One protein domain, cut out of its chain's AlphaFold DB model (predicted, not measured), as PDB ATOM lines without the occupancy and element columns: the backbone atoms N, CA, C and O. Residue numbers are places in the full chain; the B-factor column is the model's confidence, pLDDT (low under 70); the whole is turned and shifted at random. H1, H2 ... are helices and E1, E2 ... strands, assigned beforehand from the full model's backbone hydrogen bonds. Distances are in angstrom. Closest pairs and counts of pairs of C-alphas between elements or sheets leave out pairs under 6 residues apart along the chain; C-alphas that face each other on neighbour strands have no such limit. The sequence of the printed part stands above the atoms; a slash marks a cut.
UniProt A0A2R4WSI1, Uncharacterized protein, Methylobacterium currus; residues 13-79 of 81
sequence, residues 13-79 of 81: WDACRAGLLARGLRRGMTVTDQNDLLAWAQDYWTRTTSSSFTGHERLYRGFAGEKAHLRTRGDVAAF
ATOM      1  N   TRP A  13     108.418 100.179 158.887       96.44
ATOM      2  CA  TRP A  13     109.028  99.687 160.120       96.44
ATOM      3  C   TRP A  13     108.985  98.166 160.246       96.44
ATOM      4  O   TRP A  13     109.984  97.558 160.614       96.44
ATOM      5  N   ASP A  14     107.868  97.537 159.905       97.06
ATOM      6  CA  ASP A  14     107.690  96.085 159.932       97.06
ATOM      7  C   ASP A  14     108.753  95.357 159.089       97.06
ATOM      8  O   ASP A  14     109.430  94.450 159.583       97.06
ATOM      9  N   ALA A  15     108.993  95.816 157.859       96.62
ATOM     10  CA  ALA A  15     110.000  95.252 156.964       96.62
ATOM     11  C   ALA A  15     111.444  95.575 157.398       96.62
ATOM     12  O   ALA A  15     112.368  94.786 157.144       96.62
ATOM     13  N   CYS A  16     111.665  96.721 158.048       96.12
ATOM     14  CA  CYS A  16     112.951  97.074 158.653       96.12
ATOM     15  C   CYS A  16     113.253  96.185 159.871       96.12
ATOM     16  O   CYS A  16     114.316  95.559 159.941       96.12
ATOM     17  N   ARG A  17     112.282  96.051 160.781       97.12
ATOM     18  CA  ARG A  17     112.331  95.220 161.987       97.12
ATOM     19  C   ARG A  17     112.559  93.754 161.649       97.12
ATOM     20  O   ARG A  17     113.439  93.134 162.239       97.12
ATOM     21  N   ALA A  18     111.828  93.212 160.676       97.25
ATOM     22  CA  ALA A  18     112.031  91.841 160.212       97.25
ATOM     23  C   ALA A  18     113.480  91.618 159.743       97.25
ATOM     24  O   ALA A  18     114.108  90.627 160.110       97.25
ATOM     25  N   GLY A  19     114.051  92.578 159.007       95.19
ATOM     26  CA  GLY A  19     115.451  92.527 158.582       95.19
ATOM     27  C   GLY A  19     116.448  92.636 159.739       95.19
ATOM     28  O   GLY A  19     117.455  91.933 159.747       95.19
ATOM     29  N   LEU A  20     116.183  93.498 160.725       95.12
ATOM     30  CA  LEU A  20     117.000  93.631 161.937       95.12
ATOM     31  C   LEU A  20     117.037  92.326 162.743       95.12
ATOM     32  O   LEU A  20     118.114  91.908 163.158       95.12
ATOM     33  N   LEU A  21     115.888  91.668 162.904       96.12
ATOM     34  CA  LEU A  21     115.773  90.387 163.603       96.12
ATOM     35  C   LEU A  21     116.443  89.248 162.829       96.12
ATOM     36  O   LEU A  21     117.224  88.501 163.409       96.12
ATOM     37  N   ALA A  22     116.206  89.152 161.516       95.69
ATOM     38  CA  ALA A  22     116.797  88.114 160.668       95.69
ATOM     39  C   ALA A  22     118.332  88.186 160.615       95.69
ATOM     40  O   ALA A  22     118.998  87.166 160.468       95.69
ATOM     41  N   ARG A  23     118.909  89.387 160.759       93.38
ATOM     42  CA  ARG A  23     120.364  89.566 160.874       93.38
ATOM     43  C   ARG A  23     120.955  88.979 162.157       93.38
ATOM     44  O   ARG A  23     122.160  88.733 162.171       93.38
ATOM     45  N   GLY A  24     120.141  88.787 163.196       91.69
ATOM     46  CA  GLY A  24     120.572  88.307 164.503       91.69
ATOM     47  C   GLY A  24     121.592  89.223 165.185       91.69
ATOM     48  O   GLY A  24     121.822  90.367 164.781       91.69
ATOM     49  N   LEU A  25     122.218  88.695 166.233       95.06
ATOM     50  CA  LEU A  25     123.329  89.344 166.924       95.06
ATOM     51  C   LEU A  25     124.553  89.374 166.003       95.06
ATOM     52  O   LEU A  25     124.925  88.359 165.414       95.06
ATOM     53  N   ARG A  26     125.200  90.535 165.862       90.88
ATOM     54  CA  ARG A  26     126.403  90.679 165.027       90.88
ATOM     55  C   ARG A  26     127.525  91.325 165.821       90.88
ATOM     56  O   ARG A  26     127.271  92.148 166.684       90.88
ATOM     57  N   ARG A  27     128.777  91.002 165.480       90.19
ATOM     58  CA  ARG A  27     129.974  91.707 165.987       90.19
ATOM     59  C   ARG A  27     130.055  91.774 167.524       90.19
ATOM     60  O   ARG A  27     130.453  92.795 168.067       90.19
ATOM     61  N   GLY A  28     129.670  90.694 168.208       93.25
ATOM     62  CA  GLY A  28     129.714  90.620 169.674       93.25
ATOM     63  C   GLY A  28     128.550  91.306 170.397       93.25
ATOM     64  O   GLY A  28     128.613  91.425 171.613       93.25
ATOM     65  N   MET A  29     127.501  91.730 169.680       95.88
ATOM     66  CA  MET A  29     126.278  92.251 170.298       95.88
ATOM     67  C   MET A  29     125.676  91.255 171.291       95.88
ATOM     68  O   MET A  29     125.503  90.072 170.987       95.88
ATOM     69  N   THR A  30     125.291  91.774 172.445       96.88
ATOM     70  CA  THR A  30     124.429  91.124 173.425       96.88
ATOM     71  C   THR A  30     122.956  91.239 173.018       96.88
ATOM     72  O   THR A  30     122.587  91.978 172.103       96.88
ATOM     73  N   VAL A  31     122.079  90.524 173.729       95.75
ATOM     74  CA  VAL A  31     120.621  90.676 173.569       95.75
ATOM     75  C   VAL A  31     120.175  92.104 173.902       95.75
ATOM     76  O   VAL A  31     119.309  92.647 173.219       95.75
ATOM     77  N   THR A  32     120.797  92.736 174.901       97.00
ATOM     78  CA  THR A  32     120.536  94.138 175.251       97.00
ATOM     79  C   THR A  32     120.870  95.062 174.087       97.00
ATOM     80  O   THR A  32     120.012  95.836 173.681       97.00
ATOM     81  N   ASP A  33     122.033  94.892 173.449       97.06
ATOM     82  CA  ASP A  33     122.413  95.702 172.283       97.06
ATOM     83  C   ASP A  33     121.411  95.562 171.124       97.06
ATOM     84  O   ASP A  33     121.153  96.514 170.384       97.06
ATOM     85  N   GLN A  34     120.825  94.372 170.938       96.31
ATOM     86  CA  GLN A  34     119.787  94.162 169.927       96.31
ATOM     87  C   GLN A  34     118.480  94.877 170.287       96.31
ATOM     88  O   GLN A  34     117.861  95.475 169.405       96.31
ATOM     89  N   ASN A  35     118.069  94.833 171.553       96.69
ATOM     90  CA  ASN A  35     116.881  95.542 172.027       96.69
ATOM     91  C   ASN A  35     117.055  97.060 171.914       96.69
ATOM     92  O   ASN A  35     116.158  97.730 171.404       96.69
ATOM     93  N   ASP A  36     118.224  97.581 172.283       97.25
ATOM     94  CA  ASP A  36     118.549  99.003 172.174       97.25
ATOM     95  C   ASP A  36     118.563  99.456 170.710       97.25
ATOM     96  O   ASP A  36     117.998 100.495 170.366       97.25
ATOM     97  N   LEU A  37     119.122  98.641 169.807       96.12
ATOM     98  CA  LEU A  37     119.070  98.894 168.367       96.12
ATOM     99  C   LEU A  37     117.631  98.911 167.834       96.12
ATOM    100  O   LEU A  37     117.302  99.752 166.995       96.12
ATOM    101  N   LEU A  38     116.781  97.981 168.276       97.25
ATOM    102  CA  LEU A  38     115.381  97.917 167.857       97.25
ATOM    103  C   LEU A  38     114.590  99.129 168.357       97.25
ATOM    104  O   LEU A  38     113.863  99.720 167.562       97.25
ATOM    105  N   ALA A  39     114.767  99.516 169.622       97.00
ATOM    106  CA  ALA A  39     114.138 100.698 170.206       97.00
ATOM    107  C   ALA A  39     114.586 101.971 169.478       97.00
ATOM    108  O   ALA A  39     113.758 102.719 168.959       97.00
ATOM    109  N   TRP A  40     115.901 102.146 169.312       96.94
ATOM    110  CA  TRP A  40     116.461 103.249 168.539       96.94
ATOM    111  C   TRP A  40     115.864 103.278 167.132       96.94
ATOM    112  O   TRP A  40     115.393 104.320 166.699       96.94
ATOM    113  N   ALA A  41     115.834 102.155 166.408       96.62
ATOM    114  CA  ALA A  41     115.313 102.105 165.042       96.62
ATOM    115  C   ALA A  41     113.803 102.391 164.960       96.62
ATOM    116  O   ALA A  41     113.378 103.058 164.017       96.62
ATOM    117  N   GLN A  42     113.012 101.957 165.943       97.31
ATOM    118  CA  GLN A  42     111.578 102.247 166.025       97.31
ATOM    119  C   GLN A  42     111.306 103.754 166.126       97.31
ATOM    120  O   GLN A  42     110.406 104.266 165.459       97.31
ATOM    121  N   ASP A  43     112.145 104.486 166.859       97.50
ATOM    122  CA  ASP A  43     112.036 105.940 167.020       97.50
ATOM    123  C   ASP A  43     112.449 106.729 165.763       97.50
ATOM    124  O   ASP A  43     112.563 107.957 165.784       97.50
ATOM    125  N   TYR A  44     112.736 106.064 164.638       97.69
ATOM    126  CA  TYR A  44     113.118 106.716 163.379       97.69
ATOM    127  C   TYR A  44     112.117 107.787 162.916       97.69
ATOM    128  O   TYR A  44     112.541 108.848 162.454       97.69
ATOM    129  N   TRP A  45     110.814 107.549 163.078       96.06
ATOM    130  CA  TRP A  45     109.766 108.475 162.628       96.06
ATOM    131  C   TRP A  45     109.497 109.627 163.596       96.06
ATOM    132  O   TRP A  45     109.039 110.684 163.167       96.06
ATOM    133  N   THR A  46     109.768 109.439 164.884       95.94
ATOM    134  CA  THR A  46     109.384 110.382 165.944       95.94
ATOM    135  C   THR A  46     110.533 111.280 166.373       95.94
ATOM    136  O   THR A  46     110.313 112.439 166.726       95.94
ATOM    137  N   ARG A  47     111.774 110.786 166.332       95.75
ATOM    138  CA  ARG A  47     112.929 111.574 166.763       95.75
ATOM    139  C   ARG A  47     113.274 112.679 165.754       95.75
ATOM    140  O   ARG A  47     113.074 112.551 164.546       95.75
ATOM    141  N   THR A  48     113.896 113.746 166.237       95.44
ATOM    142  CA  THR A  48     114.277 114.926 165.444       95.44
ATOM    143  C   THR A  48     115.799 115.054 165.365       95.44
ATOM    144  O   THR A  48     116.430 115.826 166.077       95.44
ATOM    145  N   THR A  49     116.420 114.257 164.492       96.06
ATOM    146  CA  THR A  49     117.887 114.195 164.336       96.06
ATOM    147  C   THR A  49     118.266 114.142 162.856       96.06
ATOM    148  O   THR A  49     117.405 113.959 162.001       96.06
ATOM    149  N   SER A  50     119.552 114.248 162.519       94.94
ATOM    150  CA  SER A  50     120.008 114.053 161.132       94.94
ATOM    151  C   SER A  50     119.763 112.634 160.601       94.94
ATOM    152  O   SER A  50     119.659 112.464 159.391       94.94
ATOM    153  N   SER A  51     119.629 111.637 161.484       94.81
ATOM    154  CA  SER A  51     119.389 110.226 161.153       94.81
ATOM    155  C   SER A  51     117.937 109.776 161.372       94.81
ATOM    156  O   SER A  51     117.684 108.595 161.610       94.81
ATOM    157  N   SER A  52     116.982 110.708 161.380       96.94
ATOM    158  CA  SER A  52     115.551 110.411 161.501       96.94
ATOM    159  C   SER A  52     114.808 110.629 160.192       96.94
ATOM    160  O   SER A  52     115.389 111.101 159.213       96.94
ATOM    161  N   PHE A  53     113.515 110.302 160.166       97.62
ATOM    162  CA  PHE A  53     112.663 110.537 159.004       97.62
ATOM    163  C   PHE A  53     112.709 112.002 158.563       97.62
ATOM    164  O   PHE A  53     113.030 112.289 157.415       97.62
ATOM    165  N   THR A  54     112.490 112.934 159.491       97.62
ATOM    166  CA  THR A  54     112.515 114.376 159.205       97.62
ATOM    167  C   THR A  54     113.894 114.860 158.745       97.62
ATOM    168  O   THR A  54     113.988 115.692 157.839       97.62
ATOM    169  N   GLY A  55     114.978 114.314 159.308       97.81
ATOM    170  CA  GLY A  55     116.347 114.593 158.865       97.81
ATOM    171  C   GLY A  55     116.620 114.122 157.434       97.81
ATOM    172  O   GLY A  55     117.109 114.896 156.607       97.81
ATOM    173  N   HIS A  56     116.255 112.877 157.122       97.62
ATOM    174  CA  HIS A  56     116.403 112.307 155.782       97.62
ATOM    175  C   HIS A  56     115.501 113.009 154.763       97.62
ATOM    176  O   HIS A  56     115.960 113.322 153.666       97.62
ATOM    177  N   GLU A  57     114.261 113.341 155.128       97.94
ATOM    178  CA  GLU A  57     113.335 114.080 154.270       97.94
ATOM    179  C   GLU A  57     113.901 115.454 153.899       97.94
ATOM    180  O   GLU A  57     113.904 115.831 152.726       97.94
ATOM    181  N   ARG A  58     114.432 116.196 154.879       97.81
ATOM    182  CA  ARG A  58     115.070 117.495 154.633       97.81
ATOM    183  C   ARG A  58     116.247 117.361 153.670       97.81
ATOM    184  O   ARG A  58     116.366 118.160 152.740       97.81
ATOM    185  N   LEU A  59     117.098 116.358 153.880       96.88
ATOM    186  CA  LEU A  59     118.246 116.084 153.016       96.88
ATOM    187  C   LEU A  59     117.796 115.715 151.591       96.88
ATOM    188  O   LEU A  59     118.324 116.258 150.623       96.88
ATOM    189  N   TYR A  60     116.769 114.876 151.456       97.94
ATOM    190  CA  TYR A  60     116.206 114.470 150.169       97.94
ATOM    191  C   TYR A  60     115.565 115.631 149.406       97.94
ATOM    192  O   TYR A  60     115.800 115.818 148.210       97.94
ATOM    193  N   ARG A  61     114.786 116.471 150.090       97.50
ATOM    194  CA  ARG A  61     114.176 117.658 149.479       97.50
ATOM    195  C   ARG A  61     115.234 118.671 149.041       97.50
ATOM    196  O   ARG A  61     115.119 119.204 147.943       97.50
ATOM    197  N   GLY A  62     116.275 118.878 149.851       97.12
ATOM    198  CA  GLY A  62     117.353 119.833 149.573       97.12
ATOM    199  C   GLY A  62     118.407 119.371 148.561       97.12
ATOM    200  O   GLY A  62     119.170 120.197 148.066       97.12
ATOM    201  N   PHE A  63     118.486 118.078 148.239       97.31
ATOM    202  CA  PHE A  63     119.470 117.576 147.283       97.31
ATOM    203  C   PHE A  63     119.071 117.916 145.836       97.31
ATOM    204  O   PHE A  63     117.964 117.593 145.395       97.31
ATOM    205  N   ALA A  64     119.978 118.582 145.115       95.62
ATOM    206  CA  ALA A  64     119.758 119.090 143.756       95.62
ATOM    207  C   ALA A  64     120.155 118.104 142.643       95.62
ATOM    208  O   ALA A  64     119.804 118.321 141.487       95.62
ATOM    209  N   GLY A  65     120.914 117.056 142.978       95.12
ATOM    210  CA  GLY A  65     121.273 116.003 142.034       95.12
ATOM    211  C   GLY A  65     120.133 115.010 141.822       95.12
ATOM    212  O   GLY A  65     118.990 115.232 142.225       95.12
ATOM    213  N   GLU A  66     120.464 113.879 141.215       96.50
ATOM    214  CA  GLU A  66     119.484 112.833 140.963       96.50
ATOM    215  C   GLU A  66     119.023 112.164 142.259       96.50
ATOM    216  O   GLU A  66     119.803 111.980 143.197       96.50
ATOM    217  N   LYS A  67     117.744 111.799 142.326       97.06
ATOM    218  CA  LYS A  67     117.127 111.291 143.546       97.06
ATOM    219  C   LYS A  67     116.292 110.049 143.290       97.06
ATOM    220  O   LYS A  67     115.508 110.024 142.349       97.06
ATOM    221  N   ALA A  68     116.418 109.074 144.183       97.75
ATOM    222  CA  ALA A  68     115.552 107.905 144.247       97.75
ATOM    223  C   ALA A  68     115.003 107.739 145.670       97.75
ATOM    224  O   ALA A  68     115.764 107.762 146.639       97.75
ATOM    225  N   HIS A  69     113.687 107.567 145.794       97.75
ATOM    226  CA  HIS A  69     112.996 107.310 147.060       97.75
ATOM    227  C   HIS A  69     112.377 105.922 146.993       97.75
ATOM    228  O   HIS A  69     111.410 105.705 146.269       97.75
ATOM    229  N   LEU A  70     112.979 104.978 147.710       98.19
ATOM    230  CA  LEU A  70     112.619 103.566 147.676       98.19
ATOM    231  C   LEU A  70     111.880 103.234 148.968       98.19
ATOM    232  O   LEU A  70     112.449 103.352 150.056       98.19
ATOM    233  N   ARG A  71     110.612 102.850 148.850       97.06
ATOM    234  CA  ARG A  71     109.690 102.679 149.979       97.06
ATOM    235  C   ARG A  71     109.351 101.224 150.239       97.06
ATOM    236  O   ARG A  71     108.911 100.876 151.325       97.06
ATOM    237  N   THR A  72     109.588 100.339 149.281       96.44
ATOM    238  CA  THR A  72     109.328  98.908 149.442       96.44
ATOM    239  C   THR A  72     110.564  98.068 149.150       96.44
ATOM    240  O   THR A  72     111.516  98.502 148.501       96.44
ATOM    241  N   ARG A  73     110.557  96.811 149.616       94.31
ATOM    242  CA  ARG A  73     111.569  95.823 149.206       94.31
ATOM    243  C   ARG A  73     111.539  95.582 147.692       94.31
ATOM    244  O   ARG A  73     112.590  95.312 147.125       94.31
ATOM    245  N   GLY A  74     110.366  95.713 147.068       96.50
ATOM    246  CA  GLY A  74     110.201  95.652 145.617       96.50
ATOM    247  C   GLY A  74     110.917  96.803 144.915       96.50
ATOM    248  O   GLY A  74     111.686  96.550 143.996       96.50
ATOM    249  N   ASP A  75     110.762  98.035 145.411       97.00
ATOM    250  CA  ASP A  75     111.453  99.213 144.868       97.00
ATOM    251  C   ASP A  75     112.968  99.018 144.931       97.00
ATOM    252  O   ASP A  75     113.674  99.284 143.966       97.00
ATOM    253  N   VAL A  76     113.469  98.501 146.058       96.00
ATOM    254  CA  VAL A  76     114.895  98.197 146.235       96.00
ATOM    255  C   VAL A  76     115.367  97.113 145.270       96.00
ATOM    256  O   VAL A  76     116.449  97.243 144.709       96.00
ATOM    257  N   ALA A  77     114.580  96.056 145.070       96.38
ATOM    258  CA  ALA A  77     114.934  94.969 144.160       96.38
ATOM    259  C   ALA A  77     114.889  95.388 142.680       96.38
ATOM    260  O   ALA A  77     115.669  94.876 141.882       96.38
ATOM    261  N   ALA A  78     113.993  96.307 142.317       96.81
ATOM    262  CA  ALA A  78     113.850  96.828 140.960       96.81
ATOM    263  C   ALA A  78     114.813  97.986 140.643       96.81
ATOM    264  O   ALA A  78     114.965  98.359 139.480       96.81
ATOM    265  N   PHE A  79     115.443  98.580 141.658       96.06
ATOM    266  CA  PHE A  79     116.315  99.732 141.478       96.06
ATOM    267  C   PHE A  79     117.650  99.343 140.824       96.06
ATOM    268  O   PHE A  79     118.391  98.510 141.345       96.06
TER     269      PHE A  79
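What this domain is: This is residues 13 to 79 of the 81 residues of an uncharacterized protein of Methylobacterium currus (UniProt A0A2R4WSI1). The domain is a loose, open ring of helices and one strand round a hollow middle. The hairpin of H1 and H2 makes one end, H3 carries the long side on from H2, and the chain folds back through E1 to H4, which comes near H1 again. The printed part has 67 residues with four named helices and one named strand, in the order H1, H2, H3, E1, H4, and is mostly helix; E1 pairs with no named strand. The radius of gyration of the C-alphas is 14.4 A, and the spans are 41 by 30 by 21 A.

How they stand to each other: H1, residues 13 to 22, and H2, residues 31 to 42, form a helical hairpin, opposite ways at a shallow tilt of 20 degrees. They only just touch, with 3 pairs of C-alphas within 8 A, and H2 does so with residues 38 to 42 alone; the closest C-alphas, of Trp 13 and Gln 42, are 6.9 A apart. H3, residues 53 to 62, is apart from H1 and H2. The closest C-alphas of H3 and E1, residues 66 to 70, are those of Tyr 60 and Lys 67, at 7.4 A. H4, residues 73 to 78, is close to H1 but not clearly touching, with the C-alphas of Ala 15 and Arg 73 closest at 7.9 A; the two are about perpendicular at 87 degrees. In H1, H2, H3 and H4 every O i to N i+4 pair is within hydrogen-bond range.

Where its parts are: H1 begins at C-alpha 13, (109.028, 99.687, 160.120), and is 13.9 A long. H2 measures 16.5 A, H3 14.0 A and E1 13.3 A from first to last C-alpha. H4, 8.6 A long, ends at C-alpha 78, (113.850, 96.828, 140.960).

The domain as a whole: The C-alphas farthest apart, of Val 31 and Ala 64, are 41.2 A apart. Residues 61 to 67 stand free. The printed part has no cut and no long link. No printed residue has a pLDDT under 70.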